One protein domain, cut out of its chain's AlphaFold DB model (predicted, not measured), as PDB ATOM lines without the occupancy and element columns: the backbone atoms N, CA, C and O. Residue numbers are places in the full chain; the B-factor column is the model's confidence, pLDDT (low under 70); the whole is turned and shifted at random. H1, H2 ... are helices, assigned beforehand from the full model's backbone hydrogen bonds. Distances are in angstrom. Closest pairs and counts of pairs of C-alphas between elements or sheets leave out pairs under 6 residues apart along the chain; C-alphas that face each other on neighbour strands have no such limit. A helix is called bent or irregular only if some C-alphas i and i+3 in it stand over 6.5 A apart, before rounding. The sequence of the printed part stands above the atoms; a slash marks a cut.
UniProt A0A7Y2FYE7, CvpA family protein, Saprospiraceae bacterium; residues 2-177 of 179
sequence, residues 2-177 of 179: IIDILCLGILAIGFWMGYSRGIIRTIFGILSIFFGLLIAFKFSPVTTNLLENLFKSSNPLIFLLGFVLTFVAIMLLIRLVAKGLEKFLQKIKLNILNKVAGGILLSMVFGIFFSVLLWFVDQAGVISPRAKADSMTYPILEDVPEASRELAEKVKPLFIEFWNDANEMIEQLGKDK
ATOM      1  N   ILE A   2     -43.616  15.368   8.267       89.44
ATOM      2  CA  ILE A   2     -44.508  16.515   7.965       89.44
ATOM      3  C   ILE A   2     -44.123  17.791   8.735       89.44
ATOM      4  O   ILE A   2     -44.082  18.872   8.154       89.44
ATOM      5  N   ILE A   3     -43.763  17.648  10.016       91.31
ATOM      6  CA  ILE A   3     -43.312  18.749  10.881       91.31
ATOM      7  C   ILE A   3     -42.039  19.391  10.315       91.31
ATOM      8  O   ILE A   3     -41.932  20.613  10.284       91.31
ATOM      9  N   ASP A   4     -41.119  18.585   9.778       91.88
ATOM     10  CA  ASP A   4     -39.847  19.065   9.227       91.88
ATOM     11  C   ASP A   4     -40.050  19.870   7.939       91.88
ATOM     12  O   ASP A   4     -39.415  20.905   7.751       91.88
ATOM     13  N   ILE A   5     -40.972  19.434   7.074       94.06
ATOM     14  CA  ILE A   5     -41.318  20.148   5.836       94.06
ATOM     15  C   ILE A   5     -41.966  21.498   6.161       94.06
ATOM     16  O   ILE A   5     -41.606  22.514   5.562       94.06
ATOM     17  N   LEU A   6     -42.891  21.526   7.126       93.62
ATOM     18  CA  LEU A   6     -43.528  22.765   7.579       93.62
ATOM     19  C   LEU A   6     -42.510  23.717   8.212       93.62
ATOM     20  O   LEU A   6     -42.476  24.896   7.855       93.62
ATOM     21  N   CYS A   7     -41.647  23.198   9.087       94.12
ATOM     22  CA  CYS A   7     -40.568  23.958   9.708       94.12
ATOM     23  C   CYS A   7     -39.660  24.583   8.641       94.12
ATOM     24  O   CYS A   7     -39.493  25.801   8.605       94.12
ATOM     25  N   LEU A   8     -39.149  23.776   7.706       95.38
ATOM     26  CA  LEU A   8     -38.277  24.249   6.632       95.38
ATOM     27  C   LEU A   8     -38.958  25.321   5.775       95.38
ATOM     28  O   LEU A   8     -38.334  26.333   5.461       95.38
ATOM     29  N   GLY A   9     -40.233  25.134   5.423       96.62
ATOM     30  CA  GLY A   9     -41.003  26.113   4.656       96.62
ATOM     31  C   GLY A   9     -41.130  27.454   5.380       96.62
ATOM     32  O   GLY A   9     -40.850  28.502   4.797       96.62
ATOM     33  N   ILE A  10     -41.483  27.433   6.666       95.62
ATOM     34  CA  ILE A  10     -41.628  28.644   7.486       95.62
ATOM     35  C   ILE A  10     -40.285  29.362   7.655       95.62
ATOM     36  O   ILE A  10     -40.213  30.580   7.466       95.62
ATOM     37  N   LEU A  11     -39.215  28.621   7.954       96.50
ATOM     38  CA  LEU A  11     -37.868  29.178   8.076       96.50
ATOM     39  C   LEU A  11     -37.383  29.762   6.745       96.50
ATOM     40  O   LEU A  11     -36.836  30.861   6.730       96.50
ATOM     41  N   ALA A  12     -37.640  29.095   5.617       97.50
ATOM     42  CA  ALA A  12     -37.277  29.596   4.293       97.50
ATOM     43  C   ALA A  12     -38.016  30.897   3.941       97.50
ATOM     44  O   ALA A  12     -37.395  31.834   3.435       97.50
ATOM     45  N   ILE A  13     -39.313  30.995   4.253       97.31
ATOM     46  CA  ILE A  13     -40.097  32.226   4.068       97.31
ATOM     47  C   ILE A  13     -39.529  33.350   4.942       97.31
ATOM     48  O   ILE A  13     -39.272  34.450   4.442       97.31
ATOM     49  N   GLY A  14     -39.285  33.069   6.226       96.62
ATOM     50  CA  GLY A  14     -38.679  34.021   7.157       96.62
ATOM     51  C   GLY A  14     -37.313  34.493   6.664       96.62
ATOM     52  O   GLY A  14     -37.059  35.697   6.582       96.62
ATOM     53  N   PHE A  15     -36.462  33.565   6.227       97.94
ATOM     54  CA  PHE A  15     -35.152  33.875   5.678       97.94
ATOM     55  C   PHE A  15     -35.250  34.741   4.424       97.94
ATOM     56  O   PHE A  15     -34.588  35.771   4.351       97.94
ATOM     57  N   TRP A  16     -36.098  34.387   3.458       97.62
ATOM     58  CA  TRP A  16     -36.263  35.152   2.222       97.62
ATOM     59  C   TRP A  16     -36.753  36.578   2.487       97.62
ATOM     60  O   TRP A  16     -36.200  37.551   1.960       97.62
ATOM     61  N   MET A  17     -37.774  36.722   3.336       95.81
ATOM     62  CA  MET A  17     -38.319  38.025   3.715       95.81
ATOM     63  C   MET A  17     -37.273  38.874   4.447       95.81
ATOM     64  O   MET A  17     -37.145  40.067   4.161       95.81
ATOM     65  N   GLY A  18     -36.505  38.273   5.356       95.62
ATOM     66  CA  GLY A  18     -35.469  38.957   6.123       95.62
ATOM     67  C   GLY A  18     -34.264  39.333   5.263       95.62
ATOM     68  O   GLY A  18     -33.766  40.457   5.344       95.62
ATOM     69  N   TYR A  19     -33.848  38.435   4.373       96.00
ATOM     70  CA  TYR A  19     -32.754  38.638   3.429       96.00
ATOM     71  C   TYR A  19     -33.056  39.762   2.444       96.00
ATOM     72  O   TYR A  19     -32.200  40.598   2.156       96.00
ATOM     73  N   SER A  20     -34.301  39.835   1.976       93.12
ATOM     74  CA  SER A  20     -34.754  40.888   1.066       93.12
ATOM     75  C   SER A  20     -34.745  42.276   1.716       93.12
ATOM     76  O   SER A  20     -34.570  43.276   1.021       93.12
ATOM     77  N   ARG A  21     -34.924  42.352   3.041       91.06
ATOM     78  CA  ARG A  21     -35.001  43.609   3.806       91.06
ATOM     79  C   ARG A  21     -33.663  44.042   4.413       91.06
ATOM     80  O   ARG A  21     -33.444  45.239   4.577       91.06
ATOM     81  N   GLY A  22     -32.780  43.098   4.740       93.19
ATOM     82  CA  GLY A  22     -31.561  43.347   5.513       93.19
ATOM     83  C   GLY A  22     -31.816  43.481   7.018       93.19
ATOM     84  O   GLY A  22     -32.921  43.811   7.451       93.19
ATOM     85  N   ILE A  23     -30.789  43.227   7.835       94.94
ATOM     86  CA  ILE A  23     -30.915  43.171   9.299       94.94
ATOM     87  C   ILE A  23     -31.384  44.493   9.893       94.94
ATOM     88  O   ILE A  23     -32.285  44.489  10.726       94.94
ATOM     89  N   ILE A  24     -30.846  45.620   9.420       94.00
ATOM     90  CA  ILE A  24     -31.202  46.942   9.941       94.00
ATOM     91  C   ILE A  24     -32.706  47.169   9.785       94.00
ATOM     92  O   ILE A  24     -33.413  47.421  10.757       94.00
ATOM     93  N   ARG A  25     -33.229  47.003   8.570       91.75
ATOM     94  CA  ARG A  25     -34.644  47.250   8.297       91.75
ATOM     95  C   ARG A  25     -35.556  46.228   8.985       91.75
ATOM     96  O   ARG A  25     -36.652  46.599   9.391       91.75
ATOM     97  N   THR A  26     -35.111  44.982   9.154       93.88
ATOM     98  CA  THR A  26     -35.848  43.955   9.907       93.88
ATOM     99  C   THR A  26     -35.951  44.310  11.392       93.88
ATOM    100  O   THR A  26     -37.061  44.343  11.913       93.88
ATOM    101  N   ILE A  27     -34.839  44.656  12.053       93.31
ATOM    102  CA  ILE A  27     -34.822  45.055  13.472       93.31
ATOM    103  C   ILE A  27     -35.697  46.285  13.685       93.31
ATOM    104  O   ILE A  27     -36.617  46.258  14.498       93.31
ATOM    105  N   PHE A  28     -35.453  47.353  12.925       92.50
ATOM    106  CA  PHE A  28     -36.239  48.574  13.052       92.50
ATOM    107  C   PHE A  28     -37.706  48.344  12.680       92.50
ATOM    108  O   PHE A  28     -38.575  48.936  13.300       92.50
ATOM    109  N   GLY A  29     -38.023  47.460  11.734       88.56
ATOM    110  CA  GLY A  29     -39.405  47.101  11.414       88.56
ATOM    111  C   GLY A  29     -40.138  46.466  12.597       88.56
ATOM    112  O   GLY A  29     -41.250  46.883  12.906       88.56
ATOM    113  N   ILE A  30     -39.496  45.514  13.280       87.69
ATOM    114  CA  ILE A  30     -40.060  44.834  14.455       87.69
ATOM    115  C   ILE A  30     -40.183  45.807  15.634       87.69
ATOM    116  O   ILE A  30     -41.228  45.895  16.267       87.69
ATOM    117  N   LEU A  31     -39.121  46.565  15.911       90.44
ATOM    118  CA  LEU A  31     -39.009  47.376  17.123       90.44
ATOM    119  C   LEU A  31     -39.666  48.759  17.009       90.44
ATOM    120  O   LEU A  31     -40.049  49.333  18.025       90.44
ATOM    121  N   SER A  32     -39.807  49.308  15.797       90.69
ATOM    122  CA  SER A  32     -40.310  50.679  15.597       90.69
ATOM    123  C   SER A  32     -41.722  50.884  16.107       90.69
ATOM    124  O   SER A  32     -42.008  51.962  16.610       90.69
ATOM    125  N   ILE A  33     -42.591  49.877  16.010       87.31
ATOM    126  CA  ILE A  33     -43.964  50.002  16.499       87.31
ATOM    127  C   ILE A  33     -43.951  50.112  18.025       87.31
ATOM    128  O   ILE A  33     -44.500  51.067  18.557       87.31
ATOM    129  N   PHE A  34     -43.257  49.203  18.717       87.38
ATOM    130  CA  PHE A  34     -43.179  49.200  20.181       87.38
ATOM    131  C   PHE A  34     -42.525  50.469  20.734       87.38
ATOM    132  O   PHE A  34     -43.143  51.198  21.505       87.38
ATOM    133  N   PHE A  35     -41.299  50.782  20.305       90.06
ATOM    134  CA  PHE A  35     -40.612  51.982  20.793       90.06
ATOM    135  C   PHE A  35     -41.257  53.265  20.290       90.06
ATOM    136  O   PHE A  35     -41.303  54.245  21.022       90.06
ATOM    137  N   GLY A  36     -41.765  53.277  19.058       93.44
ATOM    138  CA  GLY A  36     -42.457  54.439  18.515       93.44
ATOM    139  C   GLY A  36     -43.664  54.809  19.361       93.44
ATOM    140  O   GLY A  36     -43.881  55.988  19.607       93.44
ATOM    141  N   LEU A  37     -44.397  53.810  19.852       92.62
ATOM    142  CA  LEU A  37     -45.583  53.999  20.674       92.62
ATOM    143  C   LEU A  37     -45.237  54.463  22.094       92.62
ATOM    144  O   LEU A  37     -45.768  55.479  22.528       92.62
ATOM    145  N   LEU A  38     -44.277  53.807  22.757       91.69
ATOM    146  CA  LEU A  38     -43.771  54.222  24.078       91.69
ATOM    147  C   LEU A  38     -43.235  55.661  24.061       91.69
ATOM    148  O   LEU A  38     -43.598  56.502  24.881       91.69
ATOM    149  N   ILE A  39     -42.392  55.985  23.078       92.75
ATOM    150  CA  ILE A  39     -41.846  57.337  22.941       92.75
ATOM    151  C   ILE A  39     -42.978  58.318  22.595       92.75
ATOM    152  O   ILE A  39     -42.987  59.434  23.105       92.75
ATOM    153  N   ALA A  40     -43.953  57.924  21.770       94.31
ATOM    154  CA  ALA A  40     -45.076  58.790  21.436       94.31
ATOM    155  C   ALA A  40     -45.932  59.131  22.652       94.31
ATOM    156  O   ALA A  40     -46.264  60.300  22.795       94.31
ATOM    157  N   PHE A  41     -46.233  58.184  23.542       92.50
ATOM    158  CA  PHE A  41     -46.958  58.492  24.779       92.50
ATOM    159  C   PHE A  41     -46.215  59.505  25.640       92.50
ATOM    160  O   PHE A  41     -46.800  60.469  26.118       92.50
ATOM    161  N   LYS A  42     -44.896  59.347  25.766       89.88
ATOM    162  CA  LYS A  42     -44.078  60.254  26.570       89.88
ATOM    163  C   LYS A  42     -43.958  61.662  25.982       89.88
ATOM    164  O   LYS A  42     -43.847  62.636  26.723       89.88
ATOM    165  N   PHE A  43     -43.931  61.782  24.655       92.31
ATOM    166  CA  PHE A  43     -43.735  63.060  23.960       92.31
ATOM    167  C   PHE A  43     -45.035  63.698  23.452       92.31
ATOM    168  O   PHE A  43     -45.019  64.872  23.064       92.31
ATOM    169  N   SER A  44     -46.160  62.979  23.468       92.56
ATOM    170  CA  SER A  44     -47.450  63.511  23.031       92.56
ATOM    171  C   SER A  44     -47.900  64.727  23.832       92.56
ATOM    172  O   SER A  44     -48.336  65.668  23.171       92.56
ATOM    173  N   PRO A  45     -47.706  64.840  25.168       90.38
ATOM    174  CA  PRO A  45     -48.144  66.026  25.905       90.38
ATOM    175  C   PRO A  45     -47.456  67.302  25.414       90.38
ATOM    176  O   PRO A  45     -48.071  68.361  25.349       90.38
ATOM    177  N   VAL A  46     -46.191  67.205  24.983       93.50
ATOM    178  CA  VAL A  46     -45.457  68.342  24.407       93.50
ATOM    179  C   VAL A  46     -46.113  68.808  23.108       93.50
ATOM    180  O   VAL A  46     -46.293  70.004  22.895       93.50
ATOM    181  N   THR A  47     -46.495  67.867  22.245       93.44
ATOM    182  CA  THR A  47     -47.136  68.187  20.962       93.44
ATOM    183  C   THR A  47     -48.566  68.680  21.171       93.44
ATOM    184  O   THR A  47     -48.971  69.644  20.528       93.44
ATOM    185  N   THR A  48     -49.301  68.085  22.110       91.94
ATOM    186  CA  THR A  48     -50.636  68.532  22.518       91.94
ATOM    187  C   THR A  48     -50.601  69.975  23.003       91.94
ATOM    188  O   THR A  48     -51.304  70.800  22.435       91.94
ATOM    189  N   ASN A  49     -49.711  70.326  23.936       92.31
ATOM    190  CA  ASN A  49     -49.591  71.697  24.446       92.31
ATOM    191  C   ASN A  49     -49.296  72.716  23.332       92.31
ATOM    192  O   ASN A  49     -49.791  73.843  23.348       92.31
ATOM    193  N   LEU A  50     -48.480  72.343  22.340       94.00
ATOM    194  CA  LEU A  50     -48.237  73.196  21.174       94.00
ATOM    195  C   LEU A  50     -49.515  73.388  20.348       94.00
ATOM    196  O   LEU A  50     -49.819  74.514  19.956       94.00
ATOM    197  N   LEU A  51     -50.278  72.322  20.101       93.19
ATOM    198  CA  LEU A  51     -51.533  72.388  19.351       93.19
ATOM    199  C   LEU A  51     -52.614  73.175  20.098       93.19
ATOM    200  O   LEU A  51     -53.294  73.986  19.477       93.19
ATOM    201  N   GLU A  52     -52.750  72.991  21.407       92.19
ATOM    202  CA  GLU A  52     -53.708  73.733  22.234       92.19
ATOM    203  C   GLU A  52     -53.445  75.238  22.170       92.19
ATOM    204  O   GLU A  52     -54.370  76.022  21.969       92.19
ATOM    205  N   ASN A  53     -52.174  75.649  22.235       92.38
ATOM    206  CA  ASN A  53     -51.782  77.051  22.086       92.38
ATOM    207  C   ASN A  53     -52.066  77.601  20.678       92.38
ATOM    208  O   ASN A  53     -52.456  78.762  20.536       92.38
ATOM    209  N   LEU A  54     -51.882  76.783  19.637       93.00
ATOM    210  CA  LEU A  54     -52.129  77.174  18.244       93.00
ATOM    211  C   LEU A  54     -53.624  77.300  17.929       93.00
ATOM    212  O   LEU A  54     -54.037  78.262  17.281       93.00
ATOM    213  N   PHE A  55     -54.437  76.348  18.388       91.12
ATOM    214  CA  PHE A  55     -55.876  76.299  18.123       91.12
ATOM    215  C   PHE A  55     -56.722  76.994  19.197       91.12
ATOM    216  O   PHE A  55     -57.925  77.155  19.000       91.12
ATOM    217  N   LYS A  56     -56.111  77.429  20.308       89.69
ATOM    218  CA  LYS A  56     -56.777  78.027  21.480       89.69
ATOM    219  C   LYS A  56     -57.955  77.185  21.976       89.69
ATOM    220  O   LYS A  56     -59.024  77.707  22.284       89.69
ATOM    221  N   SER A  57     -57.770  75.873  21.999       85.12
ATOM    222  CA  SER A  57     -58.794  74.908  22.381       85.12
ATOM    223  C   SER A  57     -58.139  73.788  23.172       85.12
ATOM    224  O   SER A  57     -57.057  73.346  22.809       85.12
ATOM    225  N   SER A  58     -58.809  73.343  24.230       80.44
ATOM    226  CA  SER A  58     -58.427  72.203  25.070       80.44
ATOM    227  C   SER A  58     -59.345  71.007  24.806       80.44
ATOM    228  O   SER A  58     -59.760  70.306  25.718       80.44
ATOM    229  N   ASN A  59     -59.792  70.835  23.558       83.94
ATOM    230  CA  ASN A  59     -60.667  69.720  23.219       83.94
ATOM    231  C   ASN A  59     -59.875  68.402  23.340       83.94
ATOM    232  O   ASN A  59     -58.787  68.331  22.765       83.94
ATOM    233  N   PRO A  60     -60.420  67.330  23.942       81.56
ATOM    234  CA  PRO A  60     -59.743  66.029  24.024       81.56
ATOM    235  C   PRO A  60     -59.296  65.458  22.662       81.56
ATOM    236  O   PRO A  60     -58.341  64.684  22.578       81.56
ATOM    237  N   LEU A  61     -59.921  65.870  21.553       86.44
ATOM    238  CA  LEU A  61     -59.463  65.531  20.200       86.44
ATOM    239  C   LEU A  61     -58.078  66.106  19.859       86.44
ATOM    240  O   LEU A  61     -57.364  65.514  19.052       86.44
ATOM    241  N   ILE A  62     -57.685  67.232  20.458       89.44
ATOM    242  CA  ILE A  62     -56.366  67.850  20.270       89.44
ATOM    243  C   ILE A  62     -55.284  66.996  20.920       89.44
ATOM    244  O   ILE A  62     -54.227  66.813  20.319       89.44
ATOM    245  N   PHE A  63     -55.565  66.399  22.078       86.75
ATOM    246  CA  PHE A  63     -54.652  65.455  22.712       86.75
ATOM    247  C   PHE A  63     -54.442  64.193  21.865       86.75
ATOM    248  O   PHE A  63     -53.302  63.800  21.604       86.75
ATOM    249  N   LEU A  64     -55.526  63.614  21.332       89.38
ATOM    250  CA  LEU A  64     -55.432  62.489  20.395       89.38
ATOM    251  C   LEU A  64     -54.626  62.864  19.141       89.38
ATOM    252  O   LEU A  64     -53.783  62.091  18.683       89.38
ATOM    253  N   LEU A  65     -54.861  64.057  18.593       92.38
ATOM    254  CA  LEU A  65     -54.115  64.561  17.445       92.38
ATOM    255  C   LEU A  65     -52.629  64.749  17.776       92.38
ATOM    256  O   LEU A  65     -51.782  64.356  16.974       92.38
ATOM    257  N   GLY A  66     -52.311  65.295  18.952       93.12
ATOM    258  CA  GLY A  66     -50.950  65.449  19.457       93.12
ATOM    259  C   GLY A  66     -50.221  64.114  19.483       93.12
ATOM    260  O   GLY A  66     -49.167  63.985  18.865       93.12
ATOM    261  N   PHE A  67     -50.837  63.090  20.071       93.19
ATOM    262  CA  PHE A  67     -50.298  61.734  20.083       93.19
ATOM    263  C   PHE A  67     -50.071  61.156  18.683       93.19
ATOM    264  O   PHE A  67     -48.973  60.676  18.390       93.19
ATOM    265  N   VAL A  68     -51.065  61.234  17.791       94.88
ATOM    266  CA  VAL A  68     -50.938  60.718  16.418       94.88
ATOM    267  C   VAL A  68     -49.808  61.427  15.670       94.88
ATOM    268  O   VAL A  68     -49.003  60.770  15.006       94.88
ATOM    269  N   LEU A  69     -49.700  62.751  15.795       96.31
ATOM    270  CA  LEU A  69     -48.633  63.523  15.161       96.31
ATOM    271  C   LEU A  69     -47.257  63.164  15.724       96.31
ATOM    272  O   LEU A  69     -46.327  62.939  14.945       96.31
ATOM    273  N   THR A  70     -47.122  63.049  17.047       96.12
ATOM    274  CA  THR A  70     -45.876  62.612  17.691       96.12
ATOM    275  C   THR A  70     -45.478  61.215  17.219       96.12
ATOM    276  O   THR A  70     -44.333  61.010  16.811       96.12
ATOM    277  N   PHE A  71     -46.415  60.266  17.193       95.62
ATOM    278  CA  PHE A  71     -46.169  58.903  16.727       95.62
ATOM    279  C   PHE A  71     -45.694  58.874  15.272       95.62
ATOM    280  O   PHE A  71     -44.676  58.253  14.962       95.62
ATOM    281  N   VAL A  72     -46.372  59.595  14.373       96.50
ATOM    282  CA  VAL A  72     -45.965  59.688  12.964       96.50
ATOM    283  C   VAL A  72     -44.573  60.309  12.838       96.50
ATOM    284  O   VAL A  72     -43.736  59.772  12.109       96.50
ATOM    285  N   ALA A  73     -44.287  61.390  13.566       96.19
ATOM    286  CA  ALA A  73     -42.977  62.035  13.553       96.19
ATOM    287  C   ALA A  73     -41.864  61.079  14.012       96.19
ATOM    288  O   ALA A  73     -40.850  60.937  13.325       96.19
ATOM    289  N   ILE A  74     -42.069  60.353  15.115       95.38
ATOM    290  CA  ILE A  74     -41.112  59.358  15.620       95.38
ATOM    291  C   ILE A  74     -40.921  58.227  14.609       95.38
ATOM    292  O   ILE A  74     -39.788  57.856  14.304       95.38
ATOM    293  N   MET A  75     -42.001  57.708  14.022       94.38
ATOM    294  CA  MET A  75     -41.919  56.659  13.002       94.38
ATOM    295  C   MET A  75     -41.124  57.111  11.773       94.38
ATOM    296  O   MET A  75     -40.344  56.330  11.217       94.38
ATOM    297  N   LEU A  76     -41.280  58.368  11.349       95.19
ATOM    298  CA  LEU A  76     -40.476  58.947  10.274       95.19
ATOM    299  C   LEU A  76     -39.000  59.035  10.668       95.19
ATOM    300  O   LEU A  76     -38.150  58.591   9.895       95.19
ATOM    301  N   LEU A  77     -38.688  59.527  11.871       95.12
ATOM    302  CA  LEU A  77     -37.314  59.609  12.375       95.12
ATOM    303  C   LEU A  77     -36.645  58.234  12.428       95.12
ATOM    304  O   LEU A  77     -35.550  58.061  11.890       95.12
ATOM    305  N   ILE A  78     -37.324  57.230  12.985       94.12
ATOM    306  CA  ILE A  78     -36.819  55.856  13.054       94.12
ATOM    307  C   ILE A  78     -36.511  55.320  11.648       94.12
ATOM    308  O   ILE A  78     -35.437  54.760  11.410       94.12
ATOM    309  N   ARG A  79     -37.415  55.525  10.680       91.94
ATOM    310  CA  ARG A  79     -37.204  55.098   9.285       91.94
ATOM    311  C   ARG A  79     -36.028  55.819   8.625       91.94
ATOM    312  O   ARG A  79     -35.294  55.192   7.859       91.94
ATOM    313  N   LEU A  80     -35.841  57.110   8.898       94.56
ATOM    314  CA  LEU A  80     -34.712  57.883   8.377       94.56
ATOM    315  C   LEU A  80     -33.383  57.356   8.922       94.56
ATOM    316  O   LEU A  80     -32.462  57.122   8.136       94.56
ATOM    317  N   VAL A  81     -33.309  57.090  10.230       95.00
ATOM    318  CA  VAL A  81     -32.128  56.495  10.876       95.00
ATOM    319  C   VAL A  81     -31.831  55.116  10.290       95.00
ATOM    320  O   VAL A  81     -30.712  54.873   9.837       95.00
ATOM    321  N   ALA A  82     -32.838  54.243  10.196       92.44
ATOM    322  CA  ALA A  82     -32.685  52.910   9.618       92.44
ATOM    323  C   ALA A  82     -32.151  52.968   8.177       92.44
ATOM    324  O   ALA A  82     -31.209  52.257   7.829       92.44
ATOM    325  N   LYS A  83     -32.692  53.866   7.342       91.81
ATOM    326  CA  LYS A  83     -32.235  54.067   5.958       91.81
ATOM    327  C   LYS A  83     -30.804  54.609   5.891       91.81
ATOM    328  O   LYS A  83     -30.059  54.243   4.981       91.81
ATOM    329  N   GLY A  84     -30.416  55.482   6.819       93.81
ATOM    330  CA  GLY A  84     -29.050  55.996   6.933       93.81
ATOM    331  C   GLY A  84     -28.045  54.891   7.255       93.81
ATOM    332  O   GLY A  84     -27.054  54.734   6.539       93.81
ATOM    333  N   LEU A  85     -28.349  54.076   8.266       93.19
ATOM    334  CA  LEU A  85     -27.539  52.920   8.662       93.19
ATOM    335  C   LEU A  85     -27.451  51.873   7.544       93.19
ATOM    336  O   LEU A  85     -26.369  51.372   7.248       93.19
ATOM    337  N   GLU A  86     -28.561  51.594   6.859       90.38
ATOM    338  CA  GLU A  86     -28.591  50.666   5.724       90.38
ATOM    339  C   GLU A  86     -27.641  51.122   4.602       90.38
ATOM    340  O   GLU A  86     -26.825  50.341   4.108       90.38
ATOM    341  N   LYS A  87     -27.674  52.414   4.247       90.25
ATOM    342  CA  LYS A  87     -26.743  52.996   3.270       90.25
ATOM    343  C   LYS A  87     -25.291  52.924   3.734       90.25
ATOM    344  O   LYS A  87     -24.401  52.721   2.909       90.25
ATOM    345  N   PHE A  88     -25.031  53.105   5.025       92.00
ATOM    346  CA  PHE A  88     -23.684  52.996   5.573       92.00
ATOM    347  C   PHE A  88     -23.122  51.577   5.405       92.00
ATOM    348  O   PHE A  88     -22.023  51.424   4.873       92.00
ATOM    349  N   LEU A  89     -23.904  50.541   5.733       90.50
ATOM    350  CA  LEU A  89     -23.496  49.141   5.540       90.50
ATOM    351  C   LEU A  89     -23.230  48.794   4.069       90.50
ATOM    352  O   LEU A  89     -22.319  48.024   3.762       90.50
ATOM    353  N   GLN A  90     -23.993  49.388   3.148       87.00
ATOM    354  CA  GLN A  90     -23.759  49.230   1.712       87.00
ATOM    355  C   GLN A  90     -22.420  49.844   1.276       87.00
ATOM    356  O   GLN A  90     -21.709  49.232   0.478       87.00
ATOM    357  N   LYS A  91     -22.036  51.005   1.826       90.94
ATOM    358  CA  LYS A  91     -20.758  51.667   1.506       90.94
ATOM    359  C   LYS A  91     -19.543  50.839   1.920       90.94
ATOM    360  O   LYS A  91     -18.573  50.775   1.173       90.94
ATOM    361  N   ILE A  92     -19.607  50.167   3.067       93.62
ATOM    362  CA  ILE A  92     -18.510  49.326   3.579       93.62
ATOM    363  C   ILE A  92     -18.509  47.900   2.997       93.62
ATOM    364  O   ILE A  92     -17.851  47.017   3.534       93.62
ATOM    365  N   LYS A  93     -19.253  47.650   1.907       89.25
ATOM    366  CA  LYS A  93     -19.388  46.338   1.239       89.25
ATOM    367  C   LYS A  93     -19.932  45.207   2.134       89.25
ATOM    368  O   LYS A  93     -19.914  44.050   1.726       89.25
ATOM    369  N   LEU A  94     -20.531  45.517   3.289       91.75
ATOM    370  CA  LEU A  94     -21.174  44.535   4.178       91.75
ATOM    371  C   LEU A  94     -22.633  44.236   3.797       91.75
ATOM    372  O   LEU A  94     -23.412  43.749   4.613       91.75
ATOM    373  N   ASN A  95     -23.030  44.502   2.552       89.50
ATOM    374  CA  ASN A  95     -24.409  44.308   2.105       89.50
ATOM    375  C   ASN A  95     -24.852  42.836   2.172       89.50
ATOM    376  O   ASN A  95     -25.975  42.554   2.579       89.50
ATOM    377  N   ILE A  96     -23.972  41.895   1.809       92.25
ATOM    378  CA  ILE A  96     -24.284  40.459   1.878       92.25
ATOM    379  C   ILE A  96     -24.494  40.046   3.334       92.25
ATOM    380  O   ILE A  96     -25.514  39.441   3.645       92.25
ATOM    381  N   LEU A  97     -23.587  40.446   4.232       94.06
ATOM    382  CA  LEU A  97     -23.717  40.164   5.660       94.06
ATOM    383  C   LEU A  97     -24.993  40.788   6.242       94.06
ATOM    384  O   LEU A  97     -25.729  40.110   6.948       94.06
ATOM    385  N   ASN A  98     -25.315  42.035   5.878       94.50
ATOM    386  CA  ASN A  98     -26.561  42.704   6.263       94.50
ATOM    387  C   ASN A  98     -27.799  41.901   5.837       94.50
ATOM    388  O   ASN A  98     -28.723  41.726   6.629       94.50
ATOM    389  N   LYS A  99     -27.825  41.394   4.600       94.88
ATOM    390  CA  LYS A  99     -28.935  40.578   4.096       94.88
ATOM    391  C   LYS A  99     -29.010  39.224   4.792       94.88
ATOM    392  O   LYS A  99     -30.055  38.886   5.332       94.88
ATOM    393  N   VAL A 100     -27.907  38.479   4.852       96.31
ATOM    394  CA  VAL A 100     -27.862  37.160   5.506       96.31
ATOM    395  C   VAL A 100     -28.275  37.262   6.971       96.31
ATOM    396  O   VAL A 100     -29.153  36.520   7.400       96.31
ATOM    397  N   ALA A 101     -27.732  38.226   7.716       96.12
ATOM    398  CA  ALA A 101     -28.100  38.442   9.110       96.12
ATOM    399  C   ALA A 101     -29.590  38.802   9.262       96.12
ATOM    400  O   ALA A 101     -30.243  38.347  10.196       96.12
ATOM    401  N   GLY A 102     -30.158  39.554   8.312       96.12
ATOM    402  CA  GLY A 102     -31.592  39.843   8.278       96.12
ATOM    403  C   GLY A 102     -32.442  38.598   8.041       96.12
ATOM    404  O   GLY A 102     -33.470  38.435   8.696       96.12
ATOM    405  N   GLY A 103     -32.005  37.715   7.141       97.44
ATOM    406  CA  GLY A 103     -32.650  36.428   6.881       97.44
ATOM    407  C   GLY A 103     -32.611  35.510   8.098       97.44
ATOM    408  O   GLY A 103     -33.652  35.014   8.518       97.44
ATOM    409  N   ILE A 104     -31.441  35.350   8.718       97.31
ATOM    410  CA  ILE A 104     -31.275  34.546   9.938       97.31
ATOM    411  C   ILE A 104     -32.174  35.085  11.055       97.31
ATOM    412  O   ILE A 104     -32.926  34.319  11.650       97.31
ATOM    413  N   LEU A 105     -32.161  36.400  11.295       96.00
ATOM    414  CA  LEU A 105     -32.990  37.026  12.324       96.00
ATOM    415  C   LEU A 105     -34.478  36.724  12.125       96.00
ATOM    416  O   LEU A 105     -35.137  36.263  13.053       96.00
ATOM    417  N   LEU A 106     -35.014  36.964  10.925       95.94
ATOM    418  CA  LEU A 106     -36.444  36.771  10.689       95.94
ATOM    419  C   LEU A 106     -36.832  35.287  10.643       95.94
ATOM    420  O   LEU A 106     -37.911  34.931  11.107       95.94
ATOM    421  N   SER A 107     -35.939  34.420  10.163       96.44
ATOM    422  CA  SER A 107     -36.099  32.968  10.250       96.44
ATOM    423  C   SER A 107     -36.187  32.500  11.704       96.44
ATOM    424  O   SER A 107     -37.062  31.703  12.015       96.44
ATOM    425  N   MET A 108     -35.337  33.006  12.604       93.50
ATOM    426  CA  MET A 108     -35.408  32.673  14.034       93.50
ATOM    427  C   MET A 108     -36.724  33.142  14.652       93.50
ATOM    428  O   MET A 108     -37.381  32.368  15.337       93.50
ATOM    429  N   VAL A 109     -37.150  34.377  14.363       92.50
ATOM    430  CA  VAL A 109     -38.439  34.905  14.845       92.50
ATOM    431  C   VAL A 109     -39.595  34.014  14.386       92.50
ATOM    432  O   VAL A 109     -40.427  33.620  15.196       92.50
ATOM    433  N   PHE A 110     -39.635  33.645  13.103       94.88
ATOM    434  CA  PHE A 110     -40.679  32.773  12.558       94.88
ATOM    435  C   PHE A 110     -40.607  31.355  13.136       94.88
ATOM    436  O   PHE A 110     -41.645  30.760  13.412       94.88
ATOM    437  N   GLY A 111     -39.400  30.837  13.369       94.25
ATOM    438  CA  GLY A 111     -39.176  29.558  14.039       94.25
ATOM    439  C   GLY A 111     -39.718  29.538  15.467       94.25
ATOM    440  O   GLY A 111     -40.384  28.578  15.839       94.25
ATOM    441  N   ILE A 112     -39.517  30.614  16.238       91.75
ATOM    442  CA  ILE A 112     -40.089  30.761  17.588       91.75
ATOM    443  C   ILE A 112     -41.618  30.753  17.522       91.75
ATOM    444  O   ILE A 112     -42.254  29.996  18.250       91.75
ATOM    445  N   PHE A 113     -42.221  31.536  16.621       92.00
ATOM    446  CA  PHE A 113     -43.679  31.532  16.449       92.00
ATOM    447  C   PHE A 113     -44.216  30.149  16.067       92.00
ATOM    448  O   PHE A 113     -45.226  29.712  16.615       92.00
ATOM    449  N   PHE A 114     -43.539  29.451  15.152       94.38
ATOM    450  CA  PHE A 114     -43.921  28.101  14.759       94.38
ATOM    451  C   PHE A 114     -43.795  27.109  15.914       94.38
ATOM    452  O   PHE A 114     -44.712  26.327  16.124       94.38
ATOM    453  N   SER A 115     -42.706  27.167  16.682       92.88
ATOM    454  CA  SER A 115     -42.499  26.339  17.870       92.88
ATOM    455  C   SER A 115     -43.613  26.535  18.903       92.88
ATOM    456  O   SER A 115     -44.220  25.559  19.338       92.88
ATOM    457  N   VAL A 116     -43.942  27.785  19.240       90.31
ATOM    458  CA  VAL A 116     -45.018  28.089  20.195       90.31
ATOM    459  C   VAL A 116     -46.356  27.552  19.685       90.31
ATOM    460  O   VAL A 116     -47.097  26.924  20.439       90.31
ATOM    461  N   LEU A 117     -46.659  27.743  18.398       91.44
ATOM    462  CA  LEU A 117     -47.875  27.206  17.790       91.44
ATOM    463  C   LEU A 117     -47.899  25.671  17.820       91.44
ATOM    464  O   LEU A 117     -48.924  25.083  18.150       91.44
ATOM    465  N   LEU A 118     -46.776  25.027  17.499       91.75
ATOM    466  CA  LEU A 118     -46.633  23.575  17.505       91.75
ATOM    467  C   LEU A 118     -46.855  23.007  18.908       91.75
ATOM    468  O   LEU A 118     -47.581  22.029  19.045       91.75
ATOM    469  N   TRP A 119     -46.308  23.657  19.938       90.31
ATOM    470  CA  TRP A 119     -46.542  23.304  21.337       90.31
ATOM    471  C   TRP A 119     -48.032  23.373  21.701       90.31
ATOM    472  O   TRP A 119     -48.561  22.427  22.273       90.31
ATOM    473  N   PHE A 120     -48.751  24.431  21.308       89.19
ATOM    474  CA  PHE A 120     -50.203  24.515  21.537       89.19
ATOM    475  C   PHE A 120     -50.984  23.399  20.831       89.19
ATOM    476  O   PHE A 120     -51.875  22.792  21.426       89.19
ATOM    477  N   VAL A 121     -50.661  23.125  19.564       90.94
ATOM    478  CA  VAL A 121     -51.298  22.058  18.772       90.94
ATOM    479  C   VAL A 121     -51.013  20.686  19.384       90.94
ATOM    480  O   VAL A 121     -51.882  19.812  19.387       90.94
ATOM    481  N   ASP A 122     -49.819  20.507  19.942       90.50
ATOM    482  CA  ASP A 122     -49.448  19.295  20.647       90.50
ATOM    483  C   ASP A 122     -50.231  19.097  21.949       90.50
ATOM    484  O   ASP A 122     -50.827  18.042  22.161       90.50
ATOM    485  N   GLN A 123     -50.315  20.140  22.783       88.19
ATOM    486  CA  GLN A 123     -51.105  20.123  24.020       88.19
ATOM    487  C   GLN A 123     -52.599  19.878  23.757       88.19
ATOM    488  O   GLN A 123     -53.290  19.294  24.588       88.19
ATOM    489  N   ALA A 124     -53.100  20.268  22.582       91.44
ATOM    490  CA  ALA A 124     -54.461  19.969  22.140       91.44
ATOM    491  C   ALA A 124     -54.667  18.502  21.697       91.44
ATOM    492  O   ALA A 124     -55.775  18.132  21.311       91.44
ATOM    493  N   GLY A 125     -53.624  17.664  21.720       89.62
ATOM    494  CA  GLY A 125     -53.684  16.248  21.346       89.62
ATOM    495  C   GLY A 125     -53.795  15.997  19.841       89.62
ATOM    496  O   GLY A 125     -54.138  14.892  19.422       89.62
ATOM    497  N   VAL A 126     -53.524  17.009  19.008       90.88
ATOM    498  CA  VAL A 126     -53.673  16.917  17.545       90.88
ATOM    499  C   VAL A 126     -52.493  16.184  16.896       90.88
ATOM    500  O   VAL A 126     -52.644  15.564  15.841       90.88
ATOM    501  N   ILE A 127     -51.305  16.224  17.509       89.12
ATOM    502  CA  ILE A 127     -50.090  15.626  16.945       89.12
ATOM    503  C   ILE A 127     -49.966  14.165  17.380       89.12
ATOM    504  O   ILE A 127     -49.773  13.849  18.552       89.12
ATOM    505  N   SER A 128     -50.023  13.246  16.413       89.00
ATOM    506  CA  SER A 128     -49.825  11.821  16.699       89.00
ATOM    507  C   SER A 128     -48.397  11.519  17.201       89.00
ATOM    508  O   SER A 128     -47.440  12.109  16.685       89.00
ATOM    509  N   PRO A 129     -48.202  10.534  18.103       87.56
ATOM    510  CA  PRO A 129     -46.869  10.132  18.571       87.56
ATOM    511  C   PRO A 129     -45.916   9.734  17.437       87.56
ATOM    512  O   PRO A 129     -44.724  10.025  17.483       87.56
ATOM    513  N   ARG A 130     -46.455   9.124  16.373       87.81
ATOM    514  CA  ARG A 130     -45.697   8.766  15.170       87.81
ATOM    515  C   ARG A 130     -45.148   9.997  14.447       87.81
ATOM    516  O   ARG A 130     -43.989  10.004  14.055       87.81
ATOM    517  N   ALA A 131     -45.948  11.056  14.314       86.06
ATOM    518  CA  ALA A 131     -45.511  12.290  13.662       86.06
ATOM    519  C   ALA A 131     -44.364  12.987  14.416       86.06
ATOM    520  O   ALA A 131     -43.511  13.591  13.764       86.06
ATOM    521  N   LYS A 132     -44.331  12.867  15.753       87.62
ATOM    522  CA  LYS A 132     -43.221  13.343  16.593       87.62
ATOM    523  C   LYS A 132     -41.963  12.503  16.398       87.62
ATOM    524  O   LYS A 132     -40.909  13.054  16.111       87.62
ATOM    525  N   ALA A 133     -42.092  11.179  16.507       88.38
ATOM    526  CA  ALA A 133     -40.971  10.248  16.377       88.38
ATOM    527  C   ALA A 133     -40.311  10.314  14.990       88.38
ATOM    528  O   ALA A 133     -39.095  10.213  14.872       88.38
ATOM    529  N   ASP A 134     -41.108  10.549  13.945       91.12
ATOM    530  CA  ASP A 134     -40.626  10.680  12.571       91.12
ATOM    531  C   ASP A 134     -39.996  12.062  12.278       91.12
ATOM    532  O   ASP A 134     -39.643  12.327  11.124       91.12
ATOM    533  N   SER A 135     -39.927  12.990  13.244       88.69
ATOM    534  CA  SER A 135     -39.432  14.362  13.051       88.69
ATOM    535  C   SER A 135     -38.071  14.603  13.695       88.69
ATOM    536  O   SER A 135     -37.861  14.345  14.874       88.69
ATOM    537  N   MET A 136     -37.155  15.184  12.918       89.25
ATOM    538  CA  MET A 136     -35.837  15.609  13.403       89.25
ATOM    539  C   MET A 136     -35.878  16.995  14.051       89.25
ATOM    540  O   MET A 136     -35.057  17.312  14.905       89.25
ATOM    541  N   THR A 137     -36.812  17.841  13.614       88.88
ATOM    542  CA  THR A 137     -36.944  19.224  14.085       88.88
ATOM    543  C   THR A 137     -37.797  19.347  15.342       88.88
ATOM    544  O   THR A 137     -37.584  20.281  16.109       88.88
ATOM    545  N   TYR A 138     -38.718  18.406  15.590       88.12
ATOM    546  CA  TYR A 138     -39.612  18.439  16.751       88.12
ATOM    547  C   TYR A 138     -38.876  18.563  18.101       88.12
ATOM    548  O   TYR A 138     -39.231  19.476  18.841       88.12
ATOM    549  N   PRO A 139     -37.816  17.779  18.408       86.19
ATOM    550  CA  PRO A 139     -37.115  17.901  19.692       86.19
ATOM    551  C   PRO A 139     -36.522  19.297  19.927       86.19
ATOM    552  O   PRO A 139     -36.591  19.827  21.023       86.19
ATOM    553  N   ILE A 140     -35.995  19.933  18.874       86.06
ATOM    554  CA  ILE A 140     -35.444  21.294  18.961       86.06
ATOM    555  C   ILE A 140     -36.572  22.311  19.177       86.06
ATOM    556  O   ILE A 140     -36.414  23.271  19.923       86.06
ATOM    557  N   LEU A 141     -37.706  22.128  18.496       87.06
ATOM    558  CA  LEU A 141     -38.843  23.046  18.559       87.06
ATOM    559  C   LEU A 141     -39.627  22.939  19.870       87.06
ATOM    560  O   LEU A 141     -40.277  23.914  20.233       87.06
ATOM    561  N   GLU A 142     -39.594  21.802  20.562       85.56
ATOM    562  CA  GLU A 142     -40.294  21.599  21.836       85.56
ATOM    563  C   GLU A 142     -39.627  22.349  23.002       85.56
ATOM    564  O   GLU A 142     -40.330  22.819  23.893       85.56
ATOM    565  N   ASP A 143     -38.308  22.568  22.940       84.44
ATOM    566  CA  ASP A 143     -37.534  23.293  23.964       84.44
ATOM    567  C   ASP A 143     -37.561  24.824  23.778       84.44
ATOM    568  O   ASP A 143     -37.346  25.609  24.707       84.44
ATOM    569  N   VAL A 144     -37.837  25.286  22.556       85.44
ATOM    570  CA  VAL A 144     -37.848  26.715  22.198       85.44
ATOM    571  C   VAL A 144     -38.840  27.564  23.016       85.44
ATOM    572  O   VAL A 144     -38.470  28.692  23.358       85.44
ATOM    573  N   PRO A 145     -40.052  27.102  23.395       80.94
ATOM    574  CA  PRO A 145     -40.945  27.867  24.259       80.94
ATOM    575  C   PRO A 145     -40.307  28.158  25.618       80.94
ATOM    576  O   PRO A 145     -40.431  29.275  26.119       80.94
ATOM    577  N   GLU A 146     -39.567  27.207  26.190       82.00
ATOM    578  CA  GLU A 146     -38.853  27.413  27.449       82.00
ATOM    579  C   GLU A 146     -37.684  28.389  27.280       82.00
ATOM    580  O   GLU A 146     -37.591  29.354  28.039       82.00
ATOM    581  N   ALA A 147     -36.881  28.243  26.223       79.56
ATOM    582  CA  ALA A 147     -35.820  29.200  25.893       79.56
ATOM    583  C   ALA A 147     -36.360  30.626  25.648       79.56
ATOM    584  O   ALA A 147     -35.698  31.621  25.950       79.56
ATOM    585  N   SER A 148     -37.589  30.749  25.138       82.94
ATOM    586  CA  SER A 148     -38.241  32.041  24.918       82.94
ATOM    587  C   SER A 148     -38.733  32.716  26.205       82.94
ATOM    588  O   SER A 148     -38.959  33.928  26.194       82.94
ATOM    589  N   ARG A 149     -38.843  31.989  27.333       84.81
ATOM    590  CA  ARG A 149     -39.294  32.553  28.621       84.81
ATOM    591  C   ARG A 149     -38.369  33.649  29.130       84.81
ATOM    592  O   ARG A 149     -38.854  34.670  29.605       84.81
ATOM    593  N   GLU A 150     -37.055  33.489  28.988       85.19
ATOM    594  CA  GLU A 150     -36.101  34.527  29.400       85.19
ATOM    595  C   GLU A 150     -36.295  35.827  28.616       85.19
ATOM    596  O   GLU A 150     -36.217  36.924  29.172       85.19
ATOM    597  N   LEU A 151     -36.557  35.710  27.310       84.31
ATOM    598  CA  LEU A 151     -36.867  36.859  26.473       84.31
ATOM    599  C   LEU A 151     -38.212  37.471  26.880       84.31
ATOM    600  O   LEU A 151     -38.309  38.691  26.985       84.31
ATOM    601  N   ALA A 152     -39.222  36.645  27.154       86.62
ATOM    602  CA  ALA A 152     -40.528  37.105  27.609       86.62
ATOM    603  C   ALA A 152     -40.426  37.899  28.922       86.62
ATOM    604  O   ALA A 152     -40.962  39.001  28.992       86.62
ATOM    605  N   GLU A 153     -39.680  37.416  29.918       89.81
ATOM    606  CA  GLU A 153     -39.474  38.137  31.184       89.81
ATOM    607  C   GLU A 153     -38.709  39.455  30.989       89.81
ATOM    608  O   GLU A 153     -39.042  40.459  31.617       89.81
ATOM    609  N   LYS A 154     -37.740  39.509  30.063       89.06
ATOM    610  CA  LYS A 154     -37.036  40.762  29.723       89.06
ATOM    611  C   LYS A 154     -37.933  41.785  29.026       89.06
ATOM    612  O   LYS A 154     -37.737  42.983  29.215       89.06
ATOM    613  N   VAL A 155     -38.893  41.340  28.214       87.81
ATOM    614  CA  VAL A 155     -39.785  42.228  27.444       87.81
ATOM    615  C   VAL A 155     -41.062  42.579  28.224       87.81
ATOM    616  O   VAL A 155     -41.641  43.639  28.005       87.81
ATOM    617  N   LYS A 156     -41.472  41.757  29.195       91.81
ATOM    618  CA  LYS A 156     -42.600  42.001  30.109       91.81
ATOM    619  C   LYS A 156     -42.672  43.424  30.687       91.81
ATOM    620  O   LYS A 156     -43.755  44.000  30.601       91.81
ATOM    621  N   PRO A 157     -41.597  44.033  31.233       91.12
ATOM    622  CA  PRO A 157     -41.674  45.404  31.743       91.12
ATOM    623  C   PRO A 157     -42.063  46.421  30.662       91.12
ATOM    624  O   PRO A 157     -42.869  47.299  30.944       91.12
ATOM    625  N   LEU A 158     -41.584  46.263  29.422       88.06
ATOM    626  CA  LEU A 158     -41.950  47.146  28.305       88.06
ATOM    627  C   LEU A 158     -43.442  47.042  27.962       88.06
ATOM    628  O   LEU A 158     -44.074  48.043  27.640       88.06
ATOM    629  N   PHE A 159     -44.018  45.837  28.039       89.25
ATOM    630  CA  PHE A 159     -45.459  45.644  27.848       89.25
ATOM    631  C   PHE A 159     -46.284  46.280  28.969       89.25
ATOM    632  O   PHE A 159     -47.334  46.858  28.694       89.25
ATOM    633  N   ILE A 160     -45.823  46.175  30.217       91.31
ATOM    634  CA  ILE A 160     -46.493  46.789  31.370       91.31
ATOM    635  C   ILE A 160     -46.448  48.317  31.259       91.31
ATOM    636  O   ILE A 160     -47.472  48.963  31.452       91.31
ATOM    637  N   GLU A 161     -45.297  48.888  30.903       89.50
ATOM    638  CA  GLU A 161     -45.140  50.328  30.663       89.50
ATOM    639  C   GLU A 161     -46.084  50.801  29.552       89.50
ATOM    640  O   GLU A 161     -46.890  51.698  29.771       89.50
ATOM    641  N   PHE A 162     -46.092  50.100  28.413       90.06
ATOM    642  CA  PHE A 162     -47.014  50.379  27.314       90.06
ATOM    643  C   PHE A 162     -48.488  50.364  27.753       90.06
ATOM    644  O   PHE A 162     -49.257  51.247  27.372       90.06
ATOM    645  N   TRP A 163     -48.894  49.361  28.537       91.19
ATOM    646  CA  TRP A 163     -50.267  49.241  29.032       91.19
ATOM    647  C   TRP A 163     -50.645  50.401  29.955       91.19
ATOM    648  O   TRP A 163     -51.751  50.933  29.861       91.19
ATOM    649  N   ASN A 164     -49.728  50.810  30.830       92.12
ATOM    650  CA  ASN A 164     -49.944  51.925  31.744       92.12
ATOM    651  C   ASN A 164     -50.080  53.250  30.985       92.12
ATOM    652  O   ASN A 164     -51.070  53.951  31.188       92.12
ATOM    653  N   ASP A 165     -49.164  53.539  30.057       89.81
ATOM    654  CA  ASP A 165     -49.198  54.752  29.231       89.81
ATOM    655  C   ASP A 165     -50.488  54.837  28.395       89.81
ATOM    656  O   ASP A 165     -51.123  55.890  28.286       89.81
ATOM    657  N   ALA A 166     -50.914  53.706  27.822       89.94
ATOM    658  CA  ALA A 166     -52.153  53.631  27.058       89.94
ATOM    659  C   ALA A 166     -53.386  53.923  27.930       89.94
ATOM    660  O   ALA A 166     -54.287  54.639  27.489       89.94
ATOM    661  N   ASN A 167     -53.432  53.399  29.159       90.69
ATOM    662  CA  ASN A 167     -54.536  53.664  30.082       90.69
ATOM    663  C   ASN A 167     -54.555  55.116  30.551       90.69
ATOM    664  O   ASN A 167     -55.626  55.716  30.579       90.69
ATOM    665  N   GLU A 168     -53.398  55.706  30.850       86.56
ATOM    666  CA  GLU A 168     -53.312  57.123  31.209       86.56
ATOM    667  C   GLU A 168     -53.852  58.009  30.078       86.56
ATOM    668  O   GLU A 168     -54.668  58.901  30.319       86.56
ATOM    669  N   MET A 169     -53.486  57.707  28.827       83.44
ATOM    670  CA  MET A 169     -54.013  58.399  27.649       83.44
ATOM    671  C   MET A 169     -55.548  58.290  27.560       83.44
ATOM    672  O   MET A 169     -56.231  59.283  27.302       83.44
ATOM    673  N   ILE A 170     -56.108  57.096  27.777       86.31
ATOM    674  CA  ILE A 170     -57.563  56.869  27.749       86.31
ATOM    675  C   ILE A 170     -58.260  57.617  28.893       86.31
ATOM    676  O   ILE A 170     -59.313  58.220  28.677       86.31
ATOM    677  N   GLU A 171     -57.688  57.616  30.097       85.81
ATOM    678  CA  GLU A 171     -58.231  58.350  31.239       85.81
ATOM    679  C   GLU A 171     -58.254  59.860  30.997       85.81
ATOM    680  O   GLU A 171     -59.247  60.506  31.330       85.81
ATOM    681  N   GLN A 172     -57.202  60.426  30.400       79.00
ATOM    682  CA  GLN A 172     -57.155  61.847  30.042       79.00
ATOM    683  C   GLN A 172     -58.275  62.205  29.050       79.00
ATOM    684  O   GLN A 172     -59.013  63.162  29.276       79.00
ATOM    685  N   LEU A 173     -58.501  61.368  28.031       80.31
ATOM    686  CA  LEU A 173     -59.620  61.528  27.089       80.31
ATOM    687  C   LEU A 173     -61.001  61.398  27.757       80.31
ATOM    688  O   LEU A 173     -61.974  61.994  27.291       80.31
ATOM    689  N   GLY A 174     -61.107  60.587  28.813       76.69
ATOM    690  CA  GLY A 174     -62.340  60.389  29.576       76.69
ATOM    691  C   GLY A 174     -62.646  61.527  30.555       76.69
ATOM    692  O   GLY A 174     -63.806  61.918  30.680       76.69
ATOM    693  N   LYS A 175     -61.628  62.076  31.230       67.44
ATOM    694  CA  LYS A 175     -61.773  63.172  32.206       67.44
ATOM    695  C   LYS A 175     -62.244  64.473  31.549       67.44
ATOM    696  O   LYS A 175     -63.109  65.137  32.109       67.44
ATOM    697  N   ASP A 176     -61.775  64.767  30.340       56.84
ATOM    698  CA  ASP A 176     -62.161  65.963  29.574       56.84
ATOM    699  C   ASP A 176     -63.605  65.941  29.034       56.84
ATOM    700  O   ASP A 176     -64.105  66.953  28.553       56.84
ATOM    701  N   LYS A 177     -64.303  64.798  29.087       53.31
ATOM    702  CA  LYS A 177     -65.727  64.706  28.706       53.31
ATOM    703  C   LYS A 177     -66.700  65.065  29.834       53.31
ATOM    704  O   LYS A 177     -67.876  65.270  29.545       53.31
TER     705      LYS A 177
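Overview. This is residues 2 to 177 of the 179 residues of the protein "CvpA family protein" of Saprospiraceae bacterium (UniProt A0A7Y2FYE7). The model is a flat, open V of long helices: H3 and H4 come together near residues 89 to 95, H2a runs beside H3 in one limb, and H1 runs beside H4 in the other. The bent helix H6 bridges the open end of the V, H6a crossing H4 and H6b reaching H2a and the beginning of H3, while its residues 149 to 157 stand free. The 176 printed residues hold six named helices, H1 to H6 in that order, and no named strand; the class is all helix. The whole is loose, with a radius of gyration of the C-alphas of 21.7 A, and only just flat, with spans of 70 by 47 by 22 A.

Along the chain. H1, residues 2 to 21, begins at C-alpha 2 (-44.508, 16.515, 7.965) and is 29.0 A long. H2, residues 23 to 55, was assigned by its hydrogen bonds as one helix but is bent, C-alphas 42 and 45 being 7.1 A apart. Its arms are H2a, residues 23 to 42, 27.6 A, and H2b, residues 45 to 55, 15.0 A. H2a is irregular, with C-alphas 30 and 33 6.8 A apart and a kink of 47 degrees near residue 32. H3, residues 60 to 91, measures 47.3 A and ends at C-alpha 91 (-20.758, 51.667, 1.506). H4, residues 95 to 123, measures 42.2 A, and H5, residues 129 to 133, 6.3 A. H6, residues 138 to 175, was likewise assigned as one helix but is bent, with C-alphas 154 and 157 6.9 A apart. Its arms are H6a, residues 138 to 154, 25.9 A, and H6b, residues 157 to 175, 26.8 A, ending at C-alpha 175 (-61.773, 63.172, 32.206). H6a is irregular, with C-alphas 142 and 145 6.8 A apart.

Arrangement. H1 touches H4 at a shallow tilt of 34 degrees, only just short of steep, opposite ways; the closest C-alphas, of Phe 15 and Gly 103, are 3.8 A apart. H1 and H5 only just touch, with 3 pairs of C-alphas within 8 A, the closest those of Ile 2 and Ala 131 at 7.2 A. With residues 23 to 26 alone, H2a touches H4, only just about perpendicular at 70.2 degrees, closest at C-alphas Ile 23 and Gly 102, 3.5 A. H2a, H3 and H6b form an up and down bundle, each running against the one before it in the chain. H2a and H3 touch at 25 degrees, a shallow tilt, closest at C-alphas Ala 40 and Phe 71, 4.8 A. H2b touches H3 at a steep tilt of 58 degrees, closest at C-alphas Thr 48 and Gly 66, 4.4 A. H6b touches H3 with residues 172 to 173 alone, closest at C-alphas Leu 173 and Pro 60, 5.4 A. H6a touches H4 about perpendicular, at 76 degrees, closest at C-alphas Leu 141 and Ser 115, 5.0 A. Among the pairs apart are H1 and H3, and H4 and H6b. Each O i to N i+4 pair is within hydrogen-bond range in H1, H2b, H3, H4, H5 and H6b, against 14 of 16 in H2a and 7 of 13 in H6a.

Size, cuts and confidence. The two C-alphas farthest apart, of Lys 56 and Arg 130, are 70.4 A from each other. The printed part has no cut, and the five links between the helices are tight. The mean pLDDT of the printed part is 90.5; residues 175 to 177 are under 70.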